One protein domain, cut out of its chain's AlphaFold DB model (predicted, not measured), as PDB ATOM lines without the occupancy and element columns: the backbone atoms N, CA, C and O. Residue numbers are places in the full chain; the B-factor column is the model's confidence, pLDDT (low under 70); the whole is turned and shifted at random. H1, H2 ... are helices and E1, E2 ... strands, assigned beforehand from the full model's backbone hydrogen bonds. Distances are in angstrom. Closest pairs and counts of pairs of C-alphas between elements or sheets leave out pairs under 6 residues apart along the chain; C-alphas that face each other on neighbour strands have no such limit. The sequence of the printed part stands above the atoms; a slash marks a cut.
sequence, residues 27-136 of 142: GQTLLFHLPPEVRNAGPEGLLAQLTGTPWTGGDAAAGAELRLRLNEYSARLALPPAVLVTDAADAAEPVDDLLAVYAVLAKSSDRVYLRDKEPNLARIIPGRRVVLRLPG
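AT A GLANCE: This is residues 27 to 136 of the 142 residues of an uncharacterized protein of Solibacter usitatus (strain Ellin6076) (UniProt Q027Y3). A strongly twisted sheet of four strands has the short helix H3 packed on one face; the long helix H2 crosses H3 on its far side, so that H3 sits in the middle between sheet and H2. H1 packs on the first part of H2, away from the sheet, while the paired ends of E1 and E4 reach the opposite end of the long axis. The printed part has 110 residues, with three named helices and four named strands in the order E1 H1 H2 E2 H3 E3 E4, a mixed class. The sheet runs E1 E4 E2 E3, its neighbours antiparallel. The whole is compact, with a radius of gyration of the C-alphas of 13.5 A, yet elongated, spanning 44 by 28 by 20 A.

IN THESE COORDINATES: Find C-alpha 27 at (66.353, 13.794, 28.274); from there E1, residues 27 to 33, runs 19.4 A. Beside it look for E4, residues 129 to 135, 19.6 A long, ending at C-alpha 135 at (66.372, 9.939, 31.035). E2 is residues 82 to 86, 13.1 A, and E3 residues 112 to 114, 6.3 A. H3 is residues 98 to 107, 14.2 A. H2, residues 59 to 76, starts at C-alpha 59 at (89.840, 20.427, 58.168) and runs 25.8 A. H1 is residues 43 to 51, 12.3 A.

HOW THE PARTS SIT: Between E1 and E4 look at N 30 and O 132, 2.9 A apart and within hydrogen-bond range. E4 and E2 have N 86 and O 131 at 3.0 A, and E2 and E3 have N 83 and O 113 at 3.0 A. E1, H1 H2 and E2 form a split strand-helix-strand unit, two strands of one sheet with helices between them along the chain and E4 between them in the sheet, and its crossover is right-handed. H3 is on one face of the sheet, two layers of helix and strands, at a height over the sheet of 5.5 A; it stands up from the sheet, its line rising 48 degrees. H2 touches H3 with residues 70 to 74 alone, about perpendicular at 84 degrees, the closest C-alphas being those of Leu 70 and Ala 103, 4.9 A. H2 touches H1 with residues 59 to 66 alone, at a steep tilt of 52 degrees, the same way; C-alphas of Pro 43 and Gly 63 are closest, 5.1 A. H1 and H2 are not on the sheet. In H1 and H3 every O i to N i+4 pair is within hydrogen-bond range, in H2 13 of 14.

THE WHOLE: The C-alphas farthest apart are those of Thr 56 and Gly 136, 43.9 A. The printed part has no cut. The links E2 to H3 and E3 to E4 are long. The mean pLDDT of the printed part is 92.9, and residue 90 alone is under 70.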
ATOM      1  N   GLY A  27      66.782  12.736  27.372       72.44
ATOM      2  CA  GLY A  27      66.353  13.794  28.274       72.44
ATOM      3  C   GLY A  27      67.369  14.930  28.304       72.44
ATOM      4  O   GLY A  27      68.386  14.913  27.601       72.44
ATOM      5  N   GLN A  28      67.098  15.913  29.155       87.38
ATOM      6  CA  GLN A  28      67.979  17.053  29.382       87.38
ATOM      7  C   GLN A  28      69.401  16.599  29.759       87.38
ATOM      8  O   GLN A  28      69.606  15.605  30.465       87.38
ATOM      9  N   THR A  29      70.395  17.344  29.281       92.12
ATOM     10  CA  THR A  29      71.805  17.135  29.622       92.12
ATOM     11  C   THR A  29      72.274  18.304  30.482       92.12
ATOM     12  O   THR A  29      72.083  19.451  30.099       92.12
ATOM     13  N   LEU A  30      72.875  18.023  31.638       95.00
ATOM     14  CA  LEU A  30      73.306  19.035  32.608       95.00
ATOM     15  C   LEU A  30      74.827  19.013  32.780       95.00
ATOM     16  O   LEU A  30      75.412  17.941  32.940       95.00
ATOM     17  N   LEU A  31      75.462  20.184  32.795       96.31
ATOM     18  CA  LEU A  31      76.895  20.368  33.013       96.31
ATOM     19  C   LEU A  31      77.159  20.936  34.410       96.31
ATOM     20  O   LEU A  31      76.821  22.075  34.716       96.31
ATOM     21  N   PHE A  32      77.867  20.156  35.221       96.69
ATOM     22  CA  PHE A  32      78.399  20.572  36.514       96.69
ATOM     23  C   PHE A  32      79.900  20.791  36.362       96.69
ATOM     24  O   PHE A  32      80.652  19.852  36.081       96.69
ATOM     25  N   HIS A  33      80.344  22.033  36.518       95.38
ATOM     26  CA  HIS A  33      81.731  22.420  36.303       95.38
ATOM     27  C   HIS A  33      82.244  23.207  37.500       95.38
ATOM     28  O   HIS A  33      81.627  24.186  37.906       95.38
ATOM     29  N   LEU A  34      83.390  22.787  38.034       94.56
ATOM     30  CA  LEU A  34      84.145  23.605  38.968       94.56
ATOM     31  C   LEU A  34      85.210  24.388  38.193       94.56
ATOM     32  O   LEU A  34      86.129  23.744  37.681       94.56
ATOM     33  N   PRO A  35      85.131  25.727  38.106       91.00
ATOM     34  CA  PRO A  35      86.104  26.506  37.348       91.00
ATOM     35  C   PRO A  35      87.541  26.305  37.861       91.00
ATOM     36  O   PRO A  35      87.748  26.139  39.070       91.00
ATOM     37  N   PRO A  36      88.555  26.304  36.977       89.88
ATOM     38  CA  PRO A  36      89.953  26.135  37.377       89.88
ATOM     39  C   PRO A  36      90.478  27.293  38.242       89.88
ATOM     40  O   PRO A  36      91.477  27.131  38.941       89.88
ATOM     41  N   GLU A  37      89.805  28.445  38.240       87.12
ATOM     42  CA  GLU A  37      90.142  29.615  39.053       87.12
ATOM     43  C   GLU A  37      89.801  29.428  40.535       87.12
ATOM     44  O   GLU A  37      90.265  30.213  41.368       87.12
ATOM     45  N   VAL A  38      89.013  28.403  40.885       83.38
ATOM     46  CA  VAL A  38      88.667  28.112  42.276       83.38
ATOM     47  C   VAL A  38      89.918  27.700  43.041       83.38
ATOM     48  O   VAL A  38      90.477  26.614  42.874       83.38
ATOM     49  N   ARG A  39      90.363  28.603  43.914       76.50
ATOM     50  CA  ARG A  39      91.495  28.386  44.813       76.50
ATOM     51  C   ARG A  39      91.008  27.688  46.079       76.50
ATOM     52  O   ARG A  39      89.918  27.964  46.562       76.50
ATOM     53  N   ASN A  40      91.856  26.825  46.637       80.56
ATOM     54  CA  ASN A  40      91.601  26.105  47.885       80.56
ATOM     55  C   ASN A  40      90.358  25.189  47.841       80.56
ATOM     56  O   ASN A  40      89.361  25.417  48.519       80.56
ATOM     57  N   ALA A  41      90.442  24.111  47.056       85.56
ATOM     58  CA  ALA A  41      89.409  23.073  46.987       85.56
ATOM     59  C   ALA A  41      89.464  22.059  48.157       85.56
ATOM     60  O   ALA A  41      88.890  20.975  48.072       85.56
ATOM     61  N   GLY A  42      90.169  22.389  49.246       92.56
ATOM     62  CA  GLY A  42      90.096  21.629  50.492       92.56
ATOM     63  C   GLY A  42      88.755  21.857  51.209       92.56
ATOM     64  O   GLY A  42      88.102  22.872  50.957       92.56
ATOM     65  N   PRO A  43      88.334  20.956  52.112       95.62
ATOM     66  CA  PRO A  43      87.067  21.062  52.839       95.62
ATOM     67  C   PRO A  43      86.766  22.447  53.430       95.62
ATOM     68  O   PRO A  43      85.663  22.960  53.242       95.62
ATOM     69  N   GLU A  44      87.739  23.079  54.092       95.12
ATOM     70  CA  GLU A  44      87.568  24.420  54.673       95.12
ATOM     71  C   GLU A  44      87.306  25.487  53.609       95.12
ATOM     72  O   GLU A  44      86.411  26.318  53.760       95.12
ATOM     73  N   GLY A  45      88.068  25.450  52.513       93.94
ATOM     74  CA  GLY A  45      87.929  26.399  51.415       93.94
ATOM     75  C   GLY A  45      86.617  26.216  50.656       93.94
ATOM     76  O   GLY A  45      85.978  27.201  50.294       93.94
ATOM     77  N   LEU A  46      86.170  24.972  50.470       94.69
ATOM     78  CA  LEU A  46      84.875  24.672  49.862       94.69
ATOM     79  C   LEU A  46      83.716  25.162  50.738       94.69
ATOM     80  O   LEU A  46      82.781  25.769  50.218       94.69
ATOM     81  N   LEU A  47      83.777  24.957  52.058       95.25
ATOM     82  CA  LEU A  47      82.769  25.497  52.975       95.25
ATOM     83  C   LEU A  47      82.766  27.022  52.984       95.25
ATOM     84  O   LEU A  47      81.692  27.611  52.898       95.25
ATOM     85  N   ALA A  48      83.939  27.654  53.019       93.94
ATOM     86  CA  ALA A  48      84.034  29.106  53.014       93.94
ATOM     87  C   ALA A  48      83.437  29.730  51.745       93.94
ATOM     88  O   ALA A  48      82.821  30.790  51.809       93.94
ATOM     89  N   GLN A  49      83.557  29.051  50.603       92.50
ATOM     90  CA  GLN A  49      82.898  29.464  49.364       92.50
ATOM     91  C   GLN A  49      81.372  29.319  49.430       92.50
ATOM     92  O   GLN A  49      80.663  30.169  48.903       92.50
ATOM     93  N   LEU A  50      80.858  28.276  50.093       92.88
ATOM     94  CA  LEU A  50      79.415  28.078  50.267       92.88
ATOM     95  C   LEU A  50      78.790  29.081  51.246       92.88
ATOM     96  O   LEU A  50      77.632  29.450  51.077       92.88
ATOM     97  N   THR A  51      79.513  29.478  52.295       92.25
ATOM     98  CA  THR A  51      78.981  30.340  53.366       92.25
ATOM     99  C   THR A  51      79.382  31.806  53.240       92.25
ATOM    100  O   THR A  51      78.799  32.651  53.913       92.25
ATOM    101  N   GLY A  52      80.394  32.116  52.427       92.31
ATOM    102  CA  GLY A  52      81.018  33.438  52.363       92.31
ATOM    103  C   GLY A  52      81.884  33.779  53.582       92.31
ATOM    104  O   GLY A  52      82.340  34.914  53.706       92.31
ATOM    105  N   THR A  53      82.117  32.827  54.492       92.31
ATOM    106  CA  THR A  53      82.849  33.039  55.751       92.31
ATOM    107  C   THR A  53      83.930  31.979  55.956       92.31
ATOM    108  O   THR A  53      83.673  30.803  55.707       92.31
ATOM    109  N   PRO A  54      85.133  32.341  56.437       91.31
ATOM    110  CA  PRO A  54      86.167  31.356  56.737       91.31
ATOM    111  C   PRO A  54      85.694  30.323  57.765       91.31
ATOM    112  O   PRO A  54      85.092  30.674  58.782       91.31
ATOM    113  N   TRP A  55      86.010  29.054  57.519       92.44
ATOM    114  CA  TRP A  55      85.781  27.990  58.490       92.44
ATOM    115  C   TRP A  55      86.870  27.997  59.567       92.44
ATOM    116  O   TRP A  55      88.048  28.161  59.259       92.44
ATOM    117  N   THR A  56      86.487  27.799  60.828       89.69
ATOM    118  CA  THR A  56      87.409  27.840  61.979       89.69
ATOM    119  C   THR A  56      87.494  26.521  62.749       89.69
ATOM    120  O   THR A  56      88.304  26.396  63.663       89.69
ATOM    121  N   GLY A  57      86.682  25.523  62.390       89.94
ATOM    122  CA  GLY A  57      86.609  24.233  63.087       89.94
ATOM    123  C   GLY A  57      87.694  23.220  62.701       89.94
ATOM    124  O   GLY A  57      87.670  22.100  63.206       89.94
ATOM    125  N   GLY A  58      88.614  23.574  61.802       93.12
ATOM    126  CA  GLY A  58      89.633  22.666  61.277       93.12
ATOM    127  C   GLY A  58      89.136  21.765  60.137       93.12
ATOM    128  O   GLY A  58      87.931  21.545  59.963       93.12
ATOM    129  N   ASP A  59      90.089  21.189  59.400       92.19
ATOM    130  CA  ASP A  59      89.840  20.427  58.168       92.19
ATOM    131  C   ASP A  59      88.969  19.176  58.373       92.19
ATOM    132  O   ASP A  59      88.052  18.911  57.596       92.19
ATOM    133  N   ALA A  60      89.178  18.434  59.464       95.31
ATOM    134  CA  ALA A  60      88.383  17.239  59.757       95.31
ATOM    135  C   ALA A  60      86.902  17.578  60.009       95.31
ATOM    136  O   ALA A  60      86.012  16.919  59.464       95.31
ATOM    137  N   ALA A  61      86.634  18.631  60.791       96.94
ATOM    138  CA  ALA A  61      85.275  19.098  61.052       96.94
ATOM    139  C   ALA A  61      84.638  19.688  59.787       96.94
ATOM    140  O   ALA A  61      83.481  19.393  59.494       96.94
ATOM    141  N   ALA A  62      85.411  20.438  58.993       96.62
ATOM    142  CA  ALA A  62      84.969  20.935  57.694       96.62
ATOM    143  C   ALA A  62      84.583  19.788  56.754       96.62
ATOM    144  O   ALA A  62      83.549  19.825  56.092       96.62
ATOM    145  N   GLY A  63      85.387  18.725  56.717       97.56
ATOM    146  CA  GLY A  63      85.112  17.544  55.912       97.56
ATOM    147  C   GLY A  63      83.839  16.813  56.337       97.56
ATOM    148  O   GLY A  63      83.131  16.286  55.475       97.56
ATOM    149  N   ALA A  64      83.545  16.747  57.635       97.88
ATOM    150  CA  ALA A  64      82.311  16.147  58.141       97.88
ATOM    151  C   ALA A  64      81.086  17.004  57.785       97.88
ATOM    152  O   ALA A  64      80.126  16.493  57.206       97.88
ATOM    153  N   GLU A  65      81.164  18.309  58.042       97.88
ATOM    154  CA  GLU A  65      80.104  19.273  57.735       97.88
ATOM    155  C   GLU A  65      79.797  19.324  56.234       97.88
ATOM    156  O   GLU A  65      78.640  19.288  55.816       97.88
ATOM    157  N   LEU A  66      80.833  19.342  55.391       97.50
ATOM    158  CA  LEU A  66      80.650  19.341  53.947       97.50
ATOM    159  C   LEU A  66      79.936  18.064  53.493       97.50
ATOM    160  O   LEU A  66      78.961  18.146  52.753       97.50
ATOM    161  N   ARG A  67      80.349  16.881  53.971       98.44
ATOM    162  CA  ARG A  67      79.668  15.615  53.632       98.44
ATOM    163  C   ARG A  67      78.192  15.628  54.024       98.44
ATOM    164  O   ARG A  67      77.370  15.210  53.209       98.44
ATOM    165  N   LEU A  68      77.864  16.137  55.214       98.06
ATOM    166  CA  LEU A  68      76.482  16.293  55.672       98.06
ATOM    167  C   LEU A  68      75.672  17.134  54.676       98.06
ATOM    168  O   LEU A  68      74.687  16.647  54.119       98.06
ATOM    169  N   ARG A  69      76.146  18.344  54.360       97.88
ATOM    170  CA  ARG A  69      75.470  19.255  53.421       97.88
ATOM    171  C   ARG A  69      75.306  18.655  52.031       97.88
ATOM    172  O   ARG A  69      74.229  18.749  51.447       97.88
ATOM    173  N   LEU A  70      76.352  18.022  51.493       98.12
ATOM    174  CA  LEU A  70      76.293  17.394  50.169       98.12
ATOM    175  C   LEU A  70      75.269  16.255  50.138       98.12
ATOM    176  O   LEU A  70      74.543  16.111  49.152       98.12
ATOM    177  N   ASN A  71      75.180  15.458  51.206       98.06
ATOM    178  CA  ASN A  71      74.189  14.394  51.335       98.06
ATOM    179  C   ASN A  71      72.760  14.942  51.402       98.06
ATOM    180  O   ASN A  71      71.927  14.547  50.583       98.06
ATOM    181  N   GLU A  72      72.500  15.895  52.295       97.44
ATOM    182  CA  GLU A  72      71.189  16.539  52.439       97.44
ATOM    183  C   GLU A  72      70.740  17.257  51.165       97.44
ATOM    184  O   GLU A  72      69.556  17.270  50.825       97.44
ATOM    185  N   TYR A  73      71.673  17.886  50.452       96.94
ATOM    186  CA  TYR A  73      71.351  18.580  49.215       96.94
ATOM    187  C   TYR A  73      71.045  17.605  48.082       96.94
ATOM    188  O   TYR A  73      70.031  17.741  47.404       96.94
ATOM    189  N   SER A  74      71.847  16.546  47.944       95.75
ATOM    190  CA  SER A  74      71.630  15.510  46.926       95.75
ATOM    191  C   SER A  74      70.277  14.814  47.070       95.75
ATOM    192  O   SER A  74      69.678  14.437  46.069       95.75
ATOM    193  N   ALA A  75      69.783  14.652  48.301       94.12
ATOM    194  CA  ALA A  75      68.458  14.095  48.570       94.12
ATOM    195  C   ALA A  75      67.311  14.989  48.058       94.12
ATOM    196  O   ALA A  75      66.230  14.483  47.768       94.12
ATOM    197  N   ARG A  76      67.552  16.302  47.942       94.06
ATOM    198  CA  ARG A  76      66.582  17.315  47.497       94.06
ATOM    199  C   ARG A  76      66.715  17.688  46.022       94.06
ATOM    200  O   ARG A  76      65.787  18.274  45.473       94.06
ATOM    201  N   LEU A  77      67.842  17.364  45.384       91.75
ATOM    202  CA  LEU A  77      68.033  17.588  43.954       91.75
ATOM    203  C   LEU A  77      66.970  16.828  43.153       91.75
ATOM    204  O   LEU A  77      66.737  15.641  43.383       91.75
ATOM    205  N   ALA A  78      66.396  17.490  42.148       90.56
ATOM    206  CA  ALA A  78      65.479  16.886  41.178       90.56
ATOM    207  C   ALA A  78      66.214  15.982  40.162       90.56
ATOM    208  O   ALA A  78      65.905  15.969  38.974       90.56
ATOM    209  N   LEU A  79      67.217  15.234  40.629       91.12
ATOM    210  CA  LEU A  79      67.968  14.261  39.849       91.12
ATOM    211  C   LEU A  79      67.491  12.844  40.201       91.12
ATOM    212  O   LEU A  79      67.234  12.550  41.374       91.12
ATOM    213  N   PRO A  80      67.431  11.926  39.222       92.56
ATOM    214  CA  PRO A  80      67.226  10.514  39.502       92.56
ATOM    215  C   PRO A  80      68.277   9.958  40.484       92.56
ATOM    216  O   PRO A  80      69.405  10.459  40.537       92.56
ATOM    217  N   PRO A  81      67.964   8.875  41.222       93.44
ATOM    218  CA  PRO A  81      68.907   8.264  42.165       93.44
ATOM    219  C   PRO A  81      70.223   7.799  41.519       93.44
ATOM    220  O   PRO A  81      71.259   7.767  42.180       93.44
ATOM    221  N   ALA A  82      70.183   7.449  40.230       94.94
ATOM    222  CA  ALA A  82      71.339   7.078  39.429       94.94
ATOM    223  C   ALA A  82      71.237   7.707  38.034       94.94
ATOM    224  O   ALA A  82      70.189   7.622  37.392       94.94
ATOM    225  N   VAL A  83      72.326   8.322  37.569       94.50
ATOM    226  CA  VAL A  83      72.390   9.019  36.276       94.50
ATOM    227  C   VAL A  83      73.718   8.723  35.587       94.50
ATOM    228  O   VAL A  83      74.758   8.649  36.244       94.50
ATOM    229  N   LEU A  84      73.698   8.556  34.264       93.81
ATOM    230  CA  LEU A  84      74.912   8.344  33.478       93.81
ATOM    231  C   LEU A  84      75.733   9.631  33.383       93.81
ATOM    232  O   LEU A  84      75.195  10.704  33.101       93.81
ATOM    233  N   VAL A  85      77.042   9.483  33.575       95.25
ATOM    234  CA  VAL A  85      78.036  10.514  33.269       95.25
ATOM    235  C   VAL A  85      78.517  10.292  31.840       95.25
ATOM    236  O   VAL A  85      78.796   9.158  31.450       95.25
ATOM    237  N   THR A  86      78.593  11.362  31.058       91.38
ATOM    238  CA  THR A  86      79.029  11.330  29.659       91.38
ATOM    239  C   THR A  86      80.102  12.383  29.390       91.38
ATOM    240  O   THR A  86      80.239  13.345  30.143       91.38
ATOM    241  N   ASP A  87      80.855  12.197  28.307       84.88
ATOM    242  CA  ASP A  87      81.851  13.160  27.828       84.88
ATOM    243  C   ASP A  87      81.237  14.207  26.880       84.88
ATOM    244  O   ASP A  87      81.835  15.251  26.623       84.88
ATOM    245  N   ALA A  88      80.035  13.944  26.357       79.25
ATOM    246  CA  ALA A  88      79.374  14.812  25.389       79.25
ATOM    247  C   ALA A  88      78.731  16.020  26.084       79.25
ATOM    248  O   ALA A  88      77.708  15.881  26.752       79.25
ATOM    249  N   ALA A  89      79.317  17.204  25.898       75.88
ATOM    250  CA  ALA A  89      78.828  18.458  26.474       75.88
ATOM    251  C   ALA A  89      78.100  19.370  25.468       75.88
ATOM    252  O   ALA A  89      77.600  20.413  25.878       75.88
ATOM    253  N   ASP A  90      78.025  18.998  24.184       67.12
ATOM    254  CA  ASP A  90      77.656  19.903  23.075       67.12
ATOM    255  C   ASP A  90      76.206  20.440  23.113       67.12
ATOM    256  O   ASP A  90      75.836  21.285  22.303       67.12
ATOM    257  N   ALA A  91      75.395  20.011  24.081       79.19
ATOM    258  CA  ALA A  91      74.069  20.561  24.379       79.19
ATOM    259  C   ALA A  91      73.764  20.578  25.891       79.19
ATOM    260  O   ALA A  91      72.607  20.517  26.300       79.19
ATOM    261  N   ALA A  92      74.800  20.570  26.735       87.38
ATOM    262  CA  ALA A  92      74.633  20.501  28.180       87.38
ATOM    263  C   ALA A  92      74.344  21.886  28.772       87.38
ATOM    264  O   ALA A  92      75.117  22.823  28.583       87.38
ATOM    265  N   GLU A  93      73.265  21.996  29.539       91.62
ATOM    266  CA  GLU A  93      72.914  23.217  30.259       91.62
ATOM    267  C   GLU A  93      73.800  23.364  31.506       91.62
ATOM    268  O   GLU A  93      73.872  22.427  32.312       91.62
ATOM    269  N   PRO A  94      74.508  24.494  31.687       93.75
ATOM    270  CA  PRO A  94      75.335  24.709  32.865       93.75
ATOM    271  C   PRO A  94      74.472  24.862  34.120       93.75
ATOM    272  O   PRO A  94      73.433  25.517  34.106       93.75
ATOM    273  N   VAL A  95      74.930  24.264  35.219       95.31
ATOM    274  CA  VAL A  95      74.333  24.444  36.542       95.31
ATOM    275  C   VAL A  95      75.209  25.384  37.362       95.31
ATOM    276  O   VAL A  95      76.338  25.035  37.702       95.31
ATOM    277  N   ASP A  96      74.660  26.548  37.710       90.88
ATOM    278  CA  ASP A  96      75.371  27.605  38.447       90.88
ATOM    279  C   ASP A  96      75.279  27.466  39.976       90.88
ATOM    280  O   ASP A  96      75.983  28.147  40.723       90.88
ATOM    281  N   ASP A  97      74.419  26.574  40.473       94.81
ATOM    282  CA  ASP A  97      74.317  26.297  41.903       94.81
ATOM    283  C   ASP A  97      75.560  25.550  42.405       94.81
ATOM    284  O   ASP A  97      75.743  24.350  42.176       94.81
ATOM    285  N   LEU A  98      76.395  26.271  43.151       94.88
ATOM    286  CA  LEU A  98      77.661  25.771  43.673       94.88
ATOM    287  C   LEU A  98      77.498  24.523  44.555       94.88
ATOM    288  O   LEU A  98      78.327  23.611  44.494       94.88
ATOM    289  N   LEU A  99      76.426  24.440  45.352       96.19
ATOM    290  CA  LEU A  99      76.192  23.278  46.204       96.19
ATOM    291  C   LEU A  99      75.772  22.060  45.371       96.19
ATOM    292  O   LEU A  99      76.224  20.947  45.657       96.19
ATOM    293  N   ALA A 100      74.990  22.266  44.304       97.00
ATOM    294  CA  ALA A 100      74.702  21.221  43.323       97.00
ATOM    295  C   ALA A 100      75.983  20.741  42.628       97.00
ATOM    296  O   ALA A 100      76.209  19.534  42.529       97.00
ATOM    297  N   VAL A 101      76.850  21.668  42.201       97.31
ATOM    298  CA  VAL A 101      78.140  21.353  41.567       97.31
ATOM    299  C   VAL A 101      79.001  20.491  42.487       97.31
ATOM    300  O   VAL A 101      79.440  19.415  42.080       97.31
ATOM    301  N   TYR A 102      79.198  20.892  43.742       97.56
ATOM    302  CA  TYR A 102      79.981  20.101  44.696       97.56
ATOM    303  C   TYR A 102      79.363  18.733  44.969       97.56
ATOM    304  O   TYR A 102      80.083  17.728  44.982       97.56
ATOM    305  N   ALA A 103      78.043  18.670  45.141       98.00
ATOM    306  CA  ALA A 103      77.339  17.424  45.408       98.00
ATOM    307  C   ALA A 103      77.509  16.433  44.249       98.00
ATOM    308  O   ALA A 103      77.922  15.287  44.458       98.00
ATOM    309  N   VAL A 104      77.274  16.889  43.017       98.00
ATOM    310  CA  VAL A 104      77.403  16.057  41.821       98.00
ATOM    311  C   VAL A 104      78.851  15.654  41.586       98.00
ATOM    312  O   VAL A 104      79.110  14.469  41.368       98.00
ATOM    313  N   LEU A 105      79.821  16.565  41.687       97.69
ATOM    314  CA  LEU A 105      81.234  16.206  41.548       97.69
ATOM    315  C   LEU A 105      81.643  15.143  42.578       97.69
ATOM    316  O   LEU A 105      82.215  14.116  42.195       97.69
ATOM    317  N   ALA A 106      81.321  15.330  43.858       97.88
ATOM    318  CA  ALA A 106      81.731  14.412  44.923       97.88
ATOM    319  C   ALA A 106      81.100  13.018  44.795       97.88
ATOM    320  O   ALA A 106      81.736  12.006  45.114       97.88
ATOM    321  N   LYS A 107      79.856  12.945  44.313       98.38
ATOM    322  CA  LYS A 107      79.107  11.688  44.178       98.38
ATOM    323  C   LYS A 107      79.258  11.017  42.818       98.38
ATOM    324  O   LYS A 107      78.980   9.825  42.687       98.38
ATOM    325  N   SER A 108      79.797  11.709  41.824       97.56
ATOM    326  CA  SER A 108      80.027  11.128  40.501       97.56
ATOM    327  C   SER A 108      81.343  10.374  40.430       97.56
ATOM    328  O   SER A 108      82.400  10.890  40.799       97.56
ATOM    329  N   SER A 109      81.270   9.153  39.912       93.44
ATOM    330  CA  SER A 109      82.405   8.453  39.304       93.44
ATOM    331  C   SER A 109      82.624   8.947  37.867       93.44
ATOM    332  O   SER A 109      82.037   9.949  37.465       93.44
ATOM    333  N   ASP A 110      83.459   8.258  37.093       91.62
ATOM    334  CA  ASP A 110      83.725   8.635  35.699       91.62
ATOM    335  C   ASP A 110      82.562   8.262  34.767       91.62
ATOM    336  O   ASP A 110      82.457   8.793  33.672       91.62
ATOM    337  N   ARG A 111      81.675   7.353  35.198       93.94
ATOM    338  CA  ARG A 111      80.576   6.833  34.363       93.94
ATOM    339  C   ARG A 111      79.187   6.997  34.955       93.94
ATOM    340  O   ARG A 111      78.199   6.898  34.236       93.94
ATOM    341  N   VAL A 112      79.091   7.208  36.263       95.56
ATOM    342  CA  VAL A 112      77.800   7.262  36.950       95.56
ATOM    343  C   VAL A 112      77.830   8.224  38.127       95.56
ATOM    344  O   VAL A 112      78.777   8.222  38.925       95.56
ATOM    345  N   TYR A 113      76.772   9.016  38.232       97.38
ATOM    346  CA  TYR A 113      76.354   9.719  39.433       97.38
ATOM    347  C   TYR A 113      75.397   8.828  40.219       97.38
ATOM    348  O   TYR A 113      74.451   8.279  39.654       97.38
ATOM    349  N   LEU A 114      75.640   8.698  41.521       97.69
ATOM    350  CA  LEU A 114      74.785   7.953  42.438       97.69
ATOM    351  C   LEU A 114      74.436   8.857  43.614       97.69
ATOM    352  O   LEU A 114      75.317   9.230  44.388       97.69
ATOM    353  N   ARG A 115      73.153   9.187  43.761       97.44
ATOM    354  CA  ARG A 115      72.659  10.072  44.820       97.44
ATOM    355  C   ARG A 115      72.985   9.538  46.211       97.44
ATOM    356  O   ARG A 115      73.370  10.311  47.082       97.44
ATOM    357  N   ASP A 116      72.876   8.230  46.400       95.62
ATOM    358  CA  ASP A 116      72.983   7.600  47.721       95.62
ATOM    359  C   ASP A 116      74.423   7.144  48.038       95.62
ATOM    360  O   ASP A 116      74.682   6.504  49.052       95.62
ATOM    361  N   LYS A 117      75.389   7.479  47.172       95.38
ATOM    362  CA  LYS A 117      76.812   7.217  47.405       95.38
ATOM    363  C   LYS A 117      77.400   8.253  48.366       95.38
ATOM    364  O   LYS A 117      77.133   9.449  48.234       95.38
ATOM    365  N   GLU A 118      78.294   7.795  49.242       96.75
ATOM    366  CA  GLU A 118      79.103   8.674  50.088       96.75
ATOM    367  C   GLU A 118      79.921   9.690  49.257       96.75
ATOM    368  O   GLU A 118      80.633   9.293  48.319       96.75
ATOM    369  N   PRO A 119      79.856  10.999  49.576       97.69
ATOM    370  CA  PRO A 119      80.614  12.022  48.871       97.69
ATOM    371  C   PRO A 119      82.123  11.797  48.995       97.69
ATOM    372  O   PRO A 119      82.685  11.747  50.093       97.69
ATOM    373  N   ASN A 120      82.811  11.740  47.855       97.56
ATOM    374  CA  ASN A 120      84.266  11.762  47.818       97.56
ATOM    375  C   ASN A 120      84.758  13.196  47.578       97.56
ATOM    376  O   ASN A 120      84.814  13.655  46.436       97.56
ATOM    377  N   LEU A 121      85.139  13.884  48.659       96.81
ATOM    378  CA  LEU A 121      85.596  15.278  48.611       96.81
ATOM    379  C   LEU A 121      86.854  15.467  47.754       96.81
ATOM    380  O   LEU A 121      86.977  16.485  47.086       96.81
ATOM    381  N   ALA A 122      87.735  14.463  47.677       95.12
ATOM    382  CA  ALA A 122      88.937  14.523  46.840       95.12
ATOM    383  C   ALA A 122      88.620  14.588  45.337       95.12
ATOM    384  O   ALA A 122      89.502  14.857  44.530       95.12
ATOM    385  N   ARG A 123      87.367  14.332  44.943       95.62
ATOM    386  CA  ARG A 123      86.913  14.470  43.559       95.62
ATOM    387  C   ARG A 123      86.381  15.875  43.244       95.62
ATOM    388  O   ARG A 123      86.067  16.139  42.086       95.62
ATOM    389  N   ILE A 124      86.280  16.779  44.215       96.19
ATOM    390  CA  ILE A 124      85.956  18.190  43.972       96.19
ATOM    391  C   ILE A 124      87.266  18.902  43.609       96.19
ATOM    392  O   ILE A 124      87.961  19.435  44.465       96.19
ATOM    393  N   ILE A 125      87.650  18.821  42.334       94.06
ATOM    394  CA  ILE A 125      88.946  19.299  41.830       94.06
ATOM    395  C   ILE A 125      88.700  20.466  40.862       94.06
ATOM    396  O   ILE A 125      87.823  20.333  40.002       94.06
ATOM    397  N   PRO A 126      89.444  21.584  40.958       94.50
ATOM    398  CA  PRO A 126      89.342  22.686  40.002       94.50
ATOM    399  C   PRO A 126      89.530  22.218  38.552       94.50
ATOM    400  O   PRO A 126      90.367  21.365  38.263       94.50
ATOM    401  N   GLY A 127      88.721  22.752  37.639       93.12
ATOM    402  CA  GLY A 127      88.671  22.365  36.225       93.12
ATOM    403  C   GLY A 127      87.913  21.061  35.947       93.12
ATOM    404  O   GLY A 127      87.715  20.699  34.785       93.12
ATOM    405  N   ARG A 128      87.468  20.331  36.980       94.38
ATOM    406  CA  ARG A 128      86.712  19.095  36.773       94.38
ATOM    407  C   ARG A 128      85.297  19.393  36.288       94.38
ATOM    408  O   ARG A 128      84.591  20.248  36.824       94.38
ATOM    409  N   ARG A 129      84.869  18.601  35.305       95.38
ATOM    410  CA  ARG A 129      83.543  18.644  34.687       95.38
ATOM    411  C   ARG A 129      82.847  17.298  34.856       95.38
ATOM    412  O   ARG A 129      83.489  16.253  34.771       95.38
ATOM    413  N   VAL A 130      81.544  17.330  35.097       96.69
ATOM    414  CA  VAL A 130      80.655  16.168  35.055       96.69
ATOM    415  C   VAL A 130      79.443  16.549  34.223       96.69
ATOM    416  O   VAL A 130      78.755  17.515  34.546       96.69
ATOM    417  N   VAL A 131      79.182  15.782  33.168       96.69
ATOM    418  CA  VAL A 131      77.979  15.940  32.355       96.69
ATOM    419  C   VAL A 131      77.024  14.804  32.675       96.69
ATOM    420  O   VAL A 131      77.377  13.636  32.512       96.69
ATOM    421  N   LEU A 132      75.829  15.137  33.153       95.12
ATOM    422  CA  LEU A 132      74.780  14.175  33.467       95.12
ATOM    423  C   LEU A 132      73.760  14.124  32.337       95.12
ATOM    424  O   LEU A 132      73.211  15.154  31.954       95.12
ATOM    425  N   ARG A 133      73.467  12.918  31.845       92.25
ATOM    426  CA  ARG A 133      72.403  12.697  30.860       92.25
ATOM    427  C   ARG A 133      71.170  12.131  31.543       92.25
ATOM    428  O   ARG A 133      71.167  10.968  31.954       92.25
ATOM    429  N   LEU A 134      70.134  12.954  31.667       89.31
ATOM    430  CA  LEU A 134      68.882  12.541  32.278       89.31
ATOM    431  C   LEU A 134      68.089  11.641  31.318       89.31
ATOM    432  O   LEU A 134      68.152  11.820  30.096       89.31
ATOM    433  N   PRO A 135      67.353  10.649  31.842       83.31
ATOM    434  CA  PRO A 135      66.372   9.939  31.035       83.31
ATOM    435  C   PRO A 135      65.277  10.923  30.598       83.31
ATOM    436  O   PRO A 135      64.847  11.753  31.399       83.31
ATOM    437  N   GLY A 136      64.830  10.844  29.344       73.81
ATOM    438  CA  GLY A 136      63.643  11.575  28.895       73.81
ATOM    439  C   GLY A 136      62.377  11.048  29.562       73.81
ATOM    440  O   GLY A 136      62.387   9.986  30.195       73.81
TER     441      GLY A 136